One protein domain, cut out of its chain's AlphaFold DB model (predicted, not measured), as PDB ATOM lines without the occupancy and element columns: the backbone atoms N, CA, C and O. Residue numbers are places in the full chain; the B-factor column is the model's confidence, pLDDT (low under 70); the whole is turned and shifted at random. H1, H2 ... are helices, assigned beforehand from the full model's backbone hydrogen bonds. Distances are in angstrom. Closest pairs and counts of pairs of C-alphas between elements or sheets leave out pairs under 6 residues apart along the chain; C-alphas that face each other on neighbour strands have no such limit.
ATOM      1  N   LEU A 191      14.167  29.172 -76.065       91.56
ATOM      2  CA  LEU A 191      14.407  27.769 -75.707       91.56
ATOM      3  C   LEU A 191      13.155  27.141 -75.078       91.56
ATOM      4  O   LEU A 191      12.755  26.038 -75.443       91.56
ATOM      5  N   LEU A 192      12.470  27.883 -74.199       92.56
ATOM      6  CA  LEU A 192      11.192  27.448 -73.625       92.56
ATOM      7  C   LEU A 192      10.099  27.338 -74.702       92.56
ATOM      8  O   LEU A 192       9.286  26.412 -74.680       92.56
ATOM      9  N   GLN A 193      10.073  28.277 -75.652       94.69
ATOM     10  CA  GLN A 193       9.124  28.261 -76.763       94.69
ATOM     11  C   GLN A 193       9.372  27.068 -77.693       94.69
ATOM     12  O   GLN A 193       8.427  26.350 -78.018       94.69
ATOM     13  N   GLN A 194      10.633  26.804 -78.045       95.19
ATOM     14  CA  GLN A 194      11.028  25.648 -78.849       95.19
ATOM     15  C   GLN A 194      10.675  24.332 -78.143       95.19
ATOM     16  O   GLN A 194      10.080  23.442 -78.752       95.19
ATOM     17  N   GLN A 195      10.938  24.228 -76.836       95.94
ATOM     18  CA  GLN A 195      10.598  23.041 -76.052       95.94
ATOM     19  C   GLN A 195       9.081  22.797 -75.978       95.94
ATOM     20  O   GLN A 195       8.627  21.656 -76.088       95.94
ATOM     21  N   ARG A 196       8.269  23.855 -75.824       95.50
ATOM     22  CA  ARG A 196       6.800  23.732 -75.853       95.50
ATOM     23  C   ARG A 196       6.293  23.230 -77.200       95.50
ATOM     24  O   ARG A 196       5.400  22.387 -77.225       95.50
ATOM     25  N   GLN A 197       6.865  23.718 -78.296       96.31
ATOM     26  CA  GLN A 197       6.458  23.322 -79.642       96.31
ATOM     27  C   GLN A 197       6.776  21.844 -79.914       96.31
ATOM     28  O   GLN A 197       5.940  21.114 -80.441       96.31
ATOM     29  N   GLN A 198       7.937  21.370 -79.455       96.62
ATOM     30  CA  GLN A 198       8.337  19.970 -79.592       96.62
ATOM     31  C   GLN A 198       7.434  19.021 -78.786       96.62
ATOM     32  O   GLN A 198       7.043  17.962 -79.278       96.62
ATOM     33  N   ARG A 199       7.020  19.423 -77.574       96.56
ATOM     34  CA  ARG A 199       6.054  18.652 -76.771       96.56
ATOM     35  C   ARG A 199       4.679  18.545 -77.427       96.56
ATOM     36  O   ARG A 199       4.057  17.493 -77.329       96.56
ATOM     37  N   GLN A 200       4.202  19.602 -78.085       95.81
ATOM     38  CA  GLN A 200       2.916  19.552 -78.789       95.81
ATOM     39  C   GLN A 200       2.941  18.564 -79.958       95.81
ATOM     40  O   GLN A 200       1.988  17.809 -80.128       95.81
ATOM     41  N   GLN A 201       4.041  18.510 -80.717       95.19
ATOM     42  CA  GLN A 201       4.180  17.542 -81.808       95.19
ATOM     43  C   GLN A 201       4.205  16.095 -81.304       95.19
ATOM     44  O   GLN A 201       3.530  15.243 -81.875       95.19
ATOM     45  N   GLN A 202       4.912  15.820 -80.202       95.75
ATOM     46  CA  GLN A 202       4.907  14.481 -79.600       95.75
ATOM     47  C   GLN A 202       3.516  14.071 -79.104       95.75
ATOM     48  O   GLN A 202       3.113  12.932 -79.306       95.75
ATOM     49  N   GLN A 203       2.753  14.991 -78.504       94.75
ATOM     50  CA  GLN A 203       1.388  14.688 -78.062       94.75
ATOM     51  C   GLN A 203       0.447  14.373 -79.230       94.75
ATOM     52  O   GLN A 203      -0.390  13.484 -79.101       94.75
ATOM     53  N   GLN A 204       0.592  15.058 -80.368       90.06
ATOM     54  CA  GLN A 204      -0.195  14.750 -81.565       90.06
ATOM     55  C   GLN A 204       0.164  13.382 -82.150       90.06
ATOM     56  O   GLN A 204      -0.739  12.622 -82.489       90.06
ATOM     57  N   GLN A 205       1.454  13.034 -82.212       91.12
ATOM     58  CA  GLN A 205       1.884  11.710 -82.674       91.12
ATOM     59  C   GLN A 205       1.372  10.598 -81.756       91.12
ATOM     60  O   GLN A 205       0.836   9.610 -82.246       91.12
ATOM     61  N   GLN A 206       1.449  10.791 -80.437       93.88
ATOM     62  CA  GLN A 206       0.920   9.833 -79.466       93.88
ATOM     63  C   GLN A 206      -0.593   9.634 -79.639       93.88
ATOM     64  O   GLN A 206      -1.063   8.504 -79.664       93.88
ATOM     65  N   GLN A 207      -1.359  10.719 -79.816       88.69
ATOM     66  CA  GLN A 207      -2.801  10.623 -80.063       88.69
ATOM     67  C   GLN A 207      -3.125   9.914 -81.380       88.69
ATOM     68  O   GLN A 207      -4.101   9.169 -81.444       88.69
ATOM     69  N   GLU A 208      -2.322  10.125 -82.424       87.62
ATOM     70  CA  GLU A 208      -2.497   9.435 -83.701       87.62
ATOM     71  C   GLU A 208      -2.186   7.936 -83.575       87.62
ATOM     72  O   GLU A 208      -2.954   7.105 -84.060       87.62
ATOM     73  N   GLU A 209      -1.124   7.566 -82.857       90.62
ATOM     74  CA  GLU A 209      -0.798   6.166 -82.562       90.62
ATOM     75  C   GLU A 209      -1.880   5.487 -81.712       90.62
ATOM     76  O   GLU A 209      -2.316   4.376 -82.031       90.62
ATOM     77  N   ASP A 210      -2.375   6.175 -80.681       91.06
ATOM     78  CA  ASP A 210      -3.461   5.693 -79.829       91.06
ATOM     79  C   ASP A 210      -4.746   5.500 -80.648       91.06
ATOM     80  O   ASP A 210      -5.407   4.463 -80.534       91.06
ATOM     81  N   ALA A 211      -5.069   6.436 -81.545       85.75
ATOM     82  CA  ALA A 211      -6.211   6.325 -82.445       85.75
ATOM     83  C   ALA A 211      -6.083   5.135 -83.408       85.75
ATOM     84  O   ALA A 211      -7.056   4.405 -83.617       85.75
ATOM     85  N   VAL A 212      -4.889   4.889 -83.957       87.44
ATOM     86  CA  VAL A 212      -4.617   3.723 -84.812       87.44
ATOM     87  C   VAL A 212      -4.716   2.419 -84.015       87.44
ATOM     88  O   VAL A 212      -5.224   1.417 -84.524       87.44
ATOM     89  N   SER A 213      -4.270   2.402 -82.757       90.69
ATOM     90  CA  SER A 213      -4.394   1.228 -81.887       90.69
ATOM     91  C   SER A 213      -5.860   0.899 -81.575       90.69
ATOM     92  O   SER A 213      -6.279  -0.255 -81.698       90.69
ATOM     93  N   LEU A 214      -6.669   1.922 -81.285       88.44
ATOM     94  CA  LEU A 214      -8.105   1.794 -81.057       88.44
ATOM     95  C   LEU A 214      -8.828   1.340 -82.327       88.44
ATOM     96  O   LEU A 214      -9.700   0.476 -82.265       88.44
ATOM     97  N   LEU A 215      -8.434   1.868 -83.485       87.50
ATOM     98  CA  LEU A 215      -8.956   1.438 -84.776       87.50
ATOM     99  C   LEU A 215      -8.700  -0.050 -85.013       87.50
ATOM    100  O   LEU A 215      -9.616  -0.767 -85.400       87.50
ATOM    101  N   LYS A 216      -7.482  -0.533 -84.746       89.88
ATOM    102  CA  LYS A 216      -7.147  -1.962 -84.849       89.88
ATOM    103  C   LYS A 216      -7.987  -2.815 -83.898       89.88
ATOM    104  O   LYS A 216      -8.420  -3.896 -84.287       89.88
ATOM    105  N   ALA A 217      -8.258  -2.331 -82.686       90.44
ATOM    106  CA  ALA A 217      -9.130  -3.021 -81.739       90.44
ATOM    107  C   ALA A 217     -10.593  -3.070 -82.221       90.44
ATOM    108  O   ALA A 217     -11.218  -4.126 -82.160       90.44
ATOM    109  N   LEU A 218     -11.124  -1.964 -82.755       87.38
ATOM    110  CA  LEU A 218     -12.475  -1.898 -83.330       87.38
ATOM    111  C   LEU A 218     -12.614  -2.802 -84.557       87.38
ATOM    112  O   LEU A 218     -13.578  -3.547 -84.679       87.38
ATOM    113  N   MET A 219     -11.621  -2.772 -85.438       90.62
ATOM    114  CA  MET A 219     -11.498  -3.662 -86.587       90.62
ATOM    115  C   MET A 219     -11.554  -5.132 -86.167       90.62
ATOM    116  O   MET A 219     -12.374  -5.886 -86.689       90.62
ATOM    117  N   ALA A 220     -10.740  -5.517 -85.180       91.81
ATOM    118  CA  ALA A 220     -10.733  -6.873 -84.645       91.81
ATOM    119  C   ALA A 220     -12.091  -7.255 -84.032       91.81
ATOM    120  O   ALA A 220     -12.567  -8.365 -84.255       91.81
ATOM    121  N   ALA A 221     -12.751  -6.329 -83.326       88.00
ATOM    122  CA  ALA A 221     -14.086  -6.541 -82.764       88.00
ATOM    123  C   ALA A 221     -15.170  -6.728 -83.842       88.00
ATOM    124  O   ALA A 221     -16.113  -7.487 -83.640       88.00
ATOM    125  N   LEU A 222     -15.016  -6.082 -85.000       87.56
ATOM    126  CA  LEU A 222     -15.882  -6.253 -86.171       87.56
ATOM    127  C   LEU A 222     -15.526  -7.493 -87.013       87.56
ATOM    128  O   LEU A 222     -16.165  -7.744 -88.031       87.56
ATOM    129  N   GLY A 223     -14.509  -8.269 -86.617       93.62
ATOM    130  CA  GLY A 223     -14.049  -9.448 -87.355       93.62
ATOM    131  C   GLY A 223     -13.170  -9.130 -88.571       93.62
ATOM    132  O   GLY A 223     -12.944  -9.997 -89.416       93.62
ATOM    133  N   HIS A 224     -12.653  -7.904 -88.681       91.81
ATOM    134  CA  HIS A 224     -11.748  -7.491 -89.748       91.81
ATOM    135  C   HIS A 224     -10.290  -7.487 -89.264       91.81
ATOM    136  O   HIS A 224      -9.915  -6.753 -88.355       91.81
ATOM    137  N   ASN A 225      -9.432  -8.274 -89.918       90.12
ATOM    138  CA  ASN A 225      -8.026  -8.420 -89.512       90.12
ATOM    139  C   ASN A 225      -7.097  -7.335 -90.082       90.12
ATOM    140  O   ASN A 225      -6.005  -7.122 -89.556       90.12
ATOM    141  N   LYS A 226      -7.487  -6.682 -91.184       91.56
ATOM    142  CA  LYS A 226      -6.682  -5.671 -91.887       91.56
ATOM    143  C   LYS A 226      -7.580  -4.644 -92.566       91.56
ATOM    144  O   LYS A 226      -8.593  -5.022 -93.152       91.56
ATOM    145  N   LEU A 227      -7.195  -3.370 -92.491       87.12
ATOM    146  CA  LEU A 227      -7.801  -2.307 -93.294       87.12
ATOM    147  C   LEU A 227      -7.357  -2.473 -94.742       87.12
ATOM    148  O   LEU A 227      -6.201  -2.811 -95.002       87.12
ATOM    149  N   LEU A 228      -8.273  -2.229 -95.676       89.25
ATOM    150  CA  LEU A 228      -7.898  -2.111 -97.080       89.25
ATOM    151  C   LEU A 228      -7.090  -0.821 -97.270       89.25
ATOM    152  O   LEU A 228      -7.355   0.187 -96.606       89.25
ATOM    153  N   GLU A 229      -6.116  -0.848 -98.181       83.75
ATOM    154  CA  GLU A 229      -5.336   0.343 -98.529       83.75
ATOM    155  C   GLU A 229      -6.276   1.505 -98.891       83.75
ATOM    156  O   GLU A 229      -7.250   1.348 -99.630       83.75
ATOM    157  N   GLY A 230      -6.025   2.669 -98.294       87.69
ATOM    158  CA  GLY A 230      -6.862   3.862 -98.428       87.69
ATOM    159  C   GLY A 230      -7.939   4.028 -97.350       87.69
ATOM    160  O   GLY A 230      -8.220   5.164 -96.980       87.69
ATOM    161  N   GLN A 231      -8.492   2.954 -96.766       90.31
ATOM    162  CA  GLN A 231      -9.455   3.092 -95.654       90.31
ATOM    163  C   GLN A 231      -8.800   3.707 -94.413       90.31
ATOM    164  O   GLN A 231      -9.405   4.539 -93.741       90.31
ATOM    165  N   GLU A 232      -7.552   3.324 -94.137       89.75
ATOM    166  CA  GLU A 232      -6.779   3.876 -93.025       89.75
ATOM    167  C   GLU A 232      -6.513   5.377 -93.201       89.75
ATOM    168  O   GLU A 232      -6.664   6.142 -92.254       89.75
ATOM    169  N   GLU A 233      -6.189   5.817 -94.418       90.44
ATOM    170  CA  GLU A 233      -5.953   7.234 -94.719       90.44
ATOM    171  C   GLU A 233      -7.241   8.058 -94.581       90.44
ATOM    172  O   GLU A 233      -7.233   9.120 -93.961       90.44
ATOM    173  N   ILE A 234      -8.369   7.547 -95.089       92.38
ATOM    174  CA  ILE A 234      -9.683   8.191 -94.926       92.38
ATOM    175  C   ILE A 234     -10.030   8.317 -93.444       92.38
ATOM    176  O   ILE A 234     -10.499   9.364 -93.005       92.38
ATOM    177  N   PHE A 235      -9.762   7.270 -92.662       91.06
ATOM    178  CA  PHE A 235      -9.983   7.296 -91.226       91.06
ATOM    179  C   PHE A 235      -9.098   8.334 -90.525       91.06
ATOM    180  O   PHE A 235      -9.615   9.129 -89.743       91.06
ATOM    181  N   ARG A 236      -7.791   8.382 -90.828       90.44
ATOM    182  CA  ARG A 236      -6.871   9.379 -90.254       90.44
ATOM    183  C   ARG A 236      -7.318  10.805 -90.569       90.44
ATOM    184  O   ARG A 236      -7.374  11.632 -89.662       90.44
ATOM    185  N   ARG A 237      -7.699  11.085 -91.820       92.38
ATOM    186  CA  ARG A 237      -8.252  12.391 -92.217       92.38
ATOM    187  C   ARG A 237      -9.553  12.708 -91.490       92.38
ATOM    188  O   ARG A 237      -9.696  13.802 -90.954       92.38
ATOM    189  N   GLY A 238     -10.448  11.726 -91.375       91.44
ATOM    190  CA  GLY A 238     -11.699  11.858 -90.631       91.44
ATOM    191  C   GLY A 238     -11.485  12.212 -89.157       91.44
ATOM    192  O   GLY A 238     -12.178  13.078 -88.632       91.44
ATOM    193  N   ILE A 239     -10.487  11.614 -88.497       89.31
ATOM    194  CA  ILE A 239     -10.114  11.967 -87.115       89.31
ATOM    195  C   ILE A 239      -9.542  13.381 -87.024       89.31
ATOM    196  O   ILE A 239      -9.837  14.100 -86.070       89.31
ATOM    197  N   ARG A 240      -8.744  13.799 -88.011       89.50
ATOM    198  CA  ARG A 240      -8.203  15.165 -88.086       89.50
ATOM    199  C   ARG A 240      -9.273  16.215 -88.404       89.50
ATOM    200  O   ARG A 240      -8.991  17.406 -88.305       89.50
ATOM    201  N   GLY A 241     -10.490  15.792 -88.757       90.50
ATOM    202  CA  GLY A 241     -11.554  16.680 -89.221       90.50
ATOM    203  C   GLY A 241     -11.283  17.247 -90.615       90.50
ATOM    204  O   GLY A 241     -11.815  18.298 -90.960       90.50
ATOM    205  N   GLU A 242     -10.428  16.584 -91.394       93.94
ATOM    206  CA  GLU A 242     -10.146  16.936 -92.780       93.94
ATOM    207  C   GLU A 242     -11.181  16.289 -93.705       93.94
ATOM    208  O   GLU A 242     -11.537  15.116 -93.548       93.94
ATOM    209  N   ASP A 243     -11.622  17.036 -94.715       92.88
ATOM    210  CA  ASP A 243     -12.505  16.501 -95.745       92.88
ATOM    211  C   ASP A 243     -11.766  15.435 -96.572       92.88
ATOM    212  O   ASP A 243     -10.722  15.687 -97.183       92.88
ATOM    213  N   ALA A 244     -12.318  14.223 -96.610       91.00
ATOM    214  CA  ALA A 244     -11.771  13.107 -97.368       91.00
ATOM    215  C   ALA A 244     -12.762  12.651 -98.445       91.00
ATOM    216  O   ALA A 244     -13.875  12.217 -98.150       91.00
ATOM    217  N   ALA A 245     -12.337  12.708 -99.709       91.00
ATOM    218  CA  ALA A 245     -13.059  12.116-100.830       91.00
ATOM    219  C   ALA A 245     -12.432  10.763-101.183       91.00
ATOM    220  O   ALA A 245     -11.225  10.667-101.404       91.00
ATOM    221  N   ALA A 246     -13.256   9.719-101.250       88.38
ATOM    222  CA  ALA A 246     -12.809   8.363-101.536       88.38
ATOM    223  C   ALA A 246     -13.597   7.750-102.694       88.38
ATOM    224  O   ALA A 246     -14.795   7.482-102.583       88.38
ATOM    225  N   CYS A 247     -12.901   7.464-103.792       90.94
ATOM    226  CA  CYS A 247     -13.444   6.726-104.925       90.94
ATOM    227  C   CYS A 247     -12.945   5.283-104.869       90.94
ATOM    228  O   CYS A 247     -11.855   4.982-105.341       90.94
ATOM    229  N   SER A 248     -13.739   4.384-104.286       91.88
ATOM    230  CA  SER A 248     -13.449   2.945-104.298       91.88
ATOM    231  C   SER A 248     -14.484   2.151-105.113       91.88
ATOM    232  O   SER A 248     -15.596   2.644-105.351       91.88
ATOM    233  N   PRO A 249     -14.159   0.932-105.578       91.62
ATOM    234  CA  PRO A 249     -15.119   0.066-106.260       91.62
ATOM    235  C   PRO A 249     -16.305  -0.316-105.359       91.62
ATOM    236  O   PRO A 249     -16.261  -0.196-104.131       91.62
ATOM    237  N   THR A 250     -17.395  -0.800-105.951       91.69
ATOM    238  CA  THR A 250     -18.473  -1.446-105.185       91.69
ATOM    239  C   THR A 250     -17.928  -2.674-104.451       91.69
ATOM    240  O   THR A 250     -17.156  -3.437-105.023       91.69
ATOM    241  N   GLY A 251     -18.308  -2.859-103.182       90.50
ATOM    242  CA  GLY A 251     -17.827  -3.967-102.342       90.50
ATOM    243  C   GLY A 251     -16.571  -3.674-101.508       90.50
ATOM    244  O   GLY A 251     -16.256  -4.447-100.616       90.50
ATOM    245  N   TYR A 252     -15.900  -2.529-101.695       90.69
ATOM    246  CA  TYR A 252     -14.686  -2.155-100.939       90.69
ATOM    247  C   TYR A 252     -14.939  -1.602 -99.520       90.69
ATOM    248  O   TYR A 252     -14.077  -0.946 -98.937       90.69
ATOM    249  N   GLY A 253     -16.131  -1.807 -98.950       90.75
ATOM    250  CA  GLY A 253     -16.426  -1.374 -97.579       90.75
ATOM    251  C   GLY A 253     -16.433   0.148 -97.368       90.75
ATOM    252  O   GLY A 253     -15.980   0.624 -96.333       90.75
ATOM    253  N   LYS A 254     -16.954   0.931 -98.324       92.56
ATOM    254  CA  LYS A 254     -17.111   2.400 -98.186       92.56
ATOM    255  C   LYS A 254     -17.861   2.803 -96.918       92.56
ATOM    256  O   LYS A 254     -17.504   3.779 -96.270       92.56
ATOM    257  N   SER A 255     -18.891   2.033 -96.573       92.75
ATOM    258  CA  SER A 255     -19.672   2.220 -95.352       92.75
ATOM    259  C   SER A 255     -18.797   2.117 -94.107       92.75
ATOM    260  O   SER A 255     -18.912   2.957 -93.224       92.75
ATOM    261  N   LEU A 256     -17.874   1.152 -94.066       90.62
ATOM    262  CA  LEU A 256     -16.950   0.977 -92.949       90.62
ATOM    263  C   LEU A 256     -16.001   2.178 -92.816       90.62
ATOM    264  O   LEU A 256     -15.818   2.686 -91.714       90.62
ATOM    265  N   ALA A 257     -15.463   2.681 -93.932       90.06
ATOM    266  CA  ALA A 257     -14.577   3.850 -93.931       90.06
ATOM    267  C   ALA A 257     -15.256   5.126 -93.392       90.06
ATOM    268  O   ALA A 257     -14.592   5.946 -92.767       90.06
ATOM    269  N   LEU A 258     -16.570   5.278 -93.596       89.50
ATOM    270  CA  LEU A 258     -17.358   6.397 -93.060       89.50
ATOM    271  C   LEU A 258     -17.836   6.159 -91.619       89.50
ATOM    272  O   LEU A 258     -17.952   7.101 -90.840       89.50
ATOM    273  N   LEU A 259     -18.108   4.904 -91.253       92.00
ATOM    274  CA  LEU A 259     -18.606   4.538 -89.929       92.00
ATOM    275  C   LEU A 259     -17.504   4.582 -88.862       92.00
ATOM    276  O   LEU A 259     -17.762   4.973 -87.727       92.00
ATOM    277  N   LEU A 260     -16.273   4.200 -89.212       90.44
ATOM    278  CA  LEU A 260     -15.161   4.122 -88.263       90.44
ATOM    279  C   LEU A 260     -14.844   5.469 -87.578       90.44
ATOM    280  O   LEU A 260     -14.758   5.474 -86.348       90.44
ATOM    281  N   PRO A 261     -14.721   6.614 -88.288       90.00
ATOM    282  CA  PRO A 261     -14.508   7.911 -87.640       90.00
ATOM    283  C   PRO A 261     -15.645   8.300 -86.688       90.00
ATOM    284  O   PRO A 261     -15.393   8.835 -85.609       90.00
ATOM    285  N   LEU A 262     -16.896   7.981 -87.045       90.38
ATOM    286  CA  LEU A 262     -18.060   8.243 -86.195       90.38
ATOM    287  C   LEU A 262     -18.016   7.404 -84.914       90.38
ATOM    288  O   LEU A 262     -18.207   7.938 -83.822       90.38
ATOM    289  N   LEU A 263     -17.708   6.109 -85.026       89.56
ATOM    290  CA  LEU A 263     -17.538   5.226 -83.869       89.56
ATOM    291  C   LEU A 263     -16.407   5.705 -82.958       89.56
ATOM    292  O   LEU A 263     -16.579   5.732 -81.741       89.56
ATOM    293  N   HIS A 264     -15.281   6.132 -83.534       88.69
ATOM    294  CA  HIS A 264     -14.173   6.708 -82.778       88.69
ATOM    295  C   HIS A 264     -14.609   7.963 -82.007       88.69
ATOM    296  O   HIS A 264     -14.356   8.071 -80.808       88.69
ATOM    297  N   TRP A 265     -15.320   8.880 -82.664       89.12
ATOM    298  CA  TRP A 265     -15.815  10.103 -82.034       89.12
ATOM    299  C   TRP A 265     -16.806   9.822 -80.899       89.12
ATOM    300  O   TRP A 265     -16.702  10.408 -79.819       89.12
ATOM    301  N   HIS A 266     -17.739   8.890 -81.104       89.81
ATOM    302  CA  HIS A 266     -18.671   8.470 -80.059       89.81
ATOM    303  C   HIS A 266     -17.952   7.795 -78.892       89.81
ATOM    304  O   HIS A 266     -18.235   8.127 -77.743       89.81
ATOM    305  N   ALA A 267     -16.986   6.915 -79.160       86.69
ATOM    306  CA  ALA A 267     -16.179   6.287 -78.119       86.69
ATOM    307  C   ALA A 267     -15.410   7.335 -77.301       86.69
ATOM    308  O   ALA A 267     -15.474   7.309 -76.075       86.69
ATOM    309  N   ALA A 268     -14.764   8.302 -77.961       87.00
ATOM    310  CA  ALA A 268     -14.047   9.393 -77.303       87.00
ATOM    311  C   ALA A 268     -14.973  10.275 -76.446       87.00
ATOM    312  O   ALA A 268     -14.614  10.678 -75.340       87.00
ATOM    313  N   ARG A 269     -16.193  10.557 -76.918       89.31
ATOM    314  CA  ARG A 269     -17.188  11.300 -76.131       89.31
ATOM    315  C   ARG A 269     -17.682  10.511 -74.927       89.31
ATOM    316  O   ARG A 269     -17.795  11.084 -73.846       89.31
ATOM    317  N   SER A 270     -17.957   9.222 -75.095       89.12
ATOM    318  CA  SER A 270     -18.419   8.359 -74.009       89.12
ATOM    319  C   SER A 270     -17.344   8.170 -72.940       89.12
ATOM    320  O   SER A 270     -17.652   8.232 -71.752       89.12
ATOM    321  N   THR A 271     -16.072   8.020 -73.325       87.44
ATOM    322  CA  THR A 271     -14.964   7.938 -72.362       87.44
ATOM    323  C   THR A 271     -14.736   9.265 -71.645       87.44
ATOM    324  O   THR A 271     -14.535   9.266 -70.432       87.44
ATOM    325  N   ALA A 272     -14.845  10.400 -72.344       89.06
ATOM    326  CA  ALA A 272     -14.775  11.720 -71.720       89.06
ATOM    327  C   ALA A 272     -15.921  11.950 -70.720       89.06
ATOM    328  O   ALA A 272     -15.687  12.450 -69.619       89.06
ATOM    329  N   ALA A 273     -17.147  11.545 -71.065       92.12
ATOM    330  CA  ALA A 273     -18.302  11.627 -70.174       92.12
ATOM    331  C   ALA A 273     -18.131  10.732 -68.934       92.12
ATOM    332  O   ALA A 273     -18.348  11.188 -67.811       92.12
ATOM    333  N   ALA A 274     -17.667   9.492 -69.116       90.06
ATOM    334  CA  ALA A 274     -17.388   8.574 -68.014       90.06
ATOM    335  C   ALA A 274     -16.274   9.097 -67.091       90.06
ATOM    336  O   ALA A 274     -16.398   9.034 -65.868       90.06
ATOM    337  N   ALA A 275     -15.208   9.674 -67.654       91.19
ATOM    338  CA  ALA A 275     -14.132  10.286 -66.880       91.19
ATOM    339  C   ALA A 275     -14.620  11.506 -66.079       91.19
ATOM    340  O   ALA A 275     -14.247  11.670 -64.916       91.19
ATOM    341  N   ALA A 276     -15.488  12.336 -66.666       93.00
ATOM    342  CA  ALA A 276     -16.102  13.464 -65.972       93.00
ATOM    343  C   ALA A 276     -17.003  13.002 -64.812       93.00
ATOM    344  O   ALA A 276     -16.915  13.560 -63.716       93.00
ATOM    345  N   ALA A 277     -17.805  11.953 -65.018       93.50
ATOM    346  CA  ALA A 277     -18.638  11.359 -63.973       93.50
ATOM    347  C   ALA A 277     -17.792  10.769 -62.829       93.50
ATOM    348  O   ALA A 277     -18.062  11.034 -61.659       93.50
ATOM    349  N   ALA A 278     -16.713  10.047 -63.149       92.12
ATOM    350  CA  ALA A 278     -15.786   9.512 -62.151       92.12
ATOM    351  C   ALA A 278     -15.095  10.627 -61.342       92.12
ATOM    352  O   ALA A 278     -14.950  10.521 -60.123       92.12
ATOM    353  N   ALA A 279     -14.712  11.727 -61.997       94.75
ATOM    354  CA  ALA A 279     -14.136  12.888 -61.323       94.75
ATOM    355  C   ALA A 279     -15.148  13.598 -60.405       94.75
ATOM    356  O   ALA A 279     -14.767  14.063 -59.329       94.75
ATOM    357  N   ALA A 280     -16.424  13.673 -60.799       94.12
ATOM    358  CA  ALA A 280     -17.492  14.217 -59.960       94.12
ATOM    359  C   ALA A 280     -17.721  13.349 -58.711       94.12
ATOM    360  O   ALA A 280     -17.658  13.865 -57.596       94.12
ATOM    361  N   ALA A 281     -17.844  12.029 -58.883       93.81
ATOM    362  CA  ALA A 281     -17.991  11.087 -57.773       93.81
ATOM    363  C   ALA A 281     -16.798  11.139 -56.796       93.81
ATOM    364  O   ALA A 281     -16.973  11.116 -55.577       93.81
ATOM    365  N   GLY A 282     -15.571  11.283 -57.312       94.12
ATOM    366  CA  GLY A 282     -14.373  11.439 -56.483       94.12
ATOM    367  C   GLY A 282     -14.379  12.713 -55.627       94.12
ATOM    368  O   GLY A 282     -13.892  12.697 -54.495       94.12
ATOM    369  N   ARG A 283     -14.961  13.812 -56.127       92.88
ATOM    370  CA  ARG A 283     -15.093  15.068 -55.367       92.88
ATOM    371  C   ARG A 283     -16.108  14.950 -54.239       92.88
ATOM    372  O   ARG A 283     -15.838  15.441 -53.147       92.88
ATOM    373  N   GLU A 284     -17.231  14.284 -54.478       91.94
ATOM    374  CA  GLU A 284     -18.238  14.041 -53.441       91.94
ATOM    375  C   GLU A 284     -17.682  13.153 -52.323       91.94
ATOM    376  O   GLU A 284     -17.824  13.477 -51.144       91.94
ATOM    377  N   ALA A 285     -16.943  12.098 -52.681       91.25
ATOM    378  CA  ALA A 285     -16.269  11.243 -51.707       91.25
ATOM    379  C   ALA A 285     -15.219  12.011 -50.879       91.25
ATOM    380  O   ALA A 285     -15.155  11.863 -49.656       91.25
ATOM    381  N   ALA A 286     -14.422  12.877 -51.518       90.44
ATOM    382  CA  ALA A 286     -13.443  13.711 -50.822       90.44
ATOM    383  C   ALA A 286     -14.107  14.754 -49.898       90.44
ATOM    384  O   ALA A 286     -13.629  14.983 -48.784       90.44
ATOM    385  N   ALA A 287     -15.226  15.349 -50.321       89.19
ATOM    386  CA  ALA A 287     -15.995  16.285 -49.504       89.19
ATOM    387  C   ALA A 287     -16.600  15.602 -48.265       89.19
ATOM    388  O   ALA A 287     -16.494  16.132 -47.157       89.19
ATOM    389  N   ALA A 288     -17.152  14.392 -48.420       85.81
ATOM    390  CA  ALA A 288     -17.681  13.602 -47.309       85.81
ATOM    391  C   ALA A 288     -16.586  13.220 -46.292       85.81
ATOM    392  O   ALA A 288     -16.790  13.335 -45.081       85.81
ATOM    393  N   ALA A 289     -15.392  12.847 -46.767       85.31
ATOM    394  CA  ALA A 289     -14.250  12.550 -45.899       85.31
ATOM    395  C   ALA A 289     -13.744  13.788 -45.126       85.31
ATOM    396  O   ALA A 289     -13.299  13.667 -43.982       85.31
ATOM    397  N   GLY A 290     -13.835  14.982 -45.723       79.12
ATOM    398  CA  GLY A 290     -13.488  16.247 -45.069       79.12
ATOM    399  C   GLY A 290     -14.479  16.664 -43.976       79.12
ATOM    400  O   GLY A 290     -14.063  17.145 -42.919       79.12
ATOM    401  N   ALA A 291     -15.778  16.430 -44.185       76.19
ATOM    402  CA  ALA A 291     -16.824  16.782 -43.222       76.19
ATOM    403  C   ALA A 291     -16.736  15.970 -41.913       76.19
ATOM    404  O   ALA A 291     -16.982  16.504 -40.832       76.19
TER     405      ALA A 291
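This is residues 191 to 291 of the 451 residues of an uncharacterized protein of Eimeria brunetti (UniProt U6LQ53). What shape is it? Helices H1 and H3 make an open V, meeting near H1's end and H3's beginning, with H2 packed on H3 at the corner. How is it built? The printed part has 101 residues, is all helix in class and holds H1, H2, H3 in order. It is only just loose, close to extended: the radius of gyration of the C-alphas is 18.8 A, the spans 65 by 41 by 23 A.

Where is H1? H1, residues 191 to 221, runs 45.2 A from C-alpha 191 at (14.407, 27.769, -75.707). What follows? H2 is residues 231 to 240; H3, residues 254 to 291, runs 56.8 A to C-alpha 291 at (-16.824, 16.782, -43.222).

What touches H3? H1 touches it at a steep tilt of 67 degrees, only just short of about perpendicular; the closest C-alphas, 215 and 260, are 7.6 A apart. H2 touches it, closest C-alphas 231 and 257, 5.5 A. Are the backbones bonded? Every O i to N i+4 pair is within hydrogen-bond range in H1 and H2, and 32 of 34 in H3.

Any cut? The printed part has no cut; H2 to H3 is a long link. Is confidence low? No printed residue is under 70.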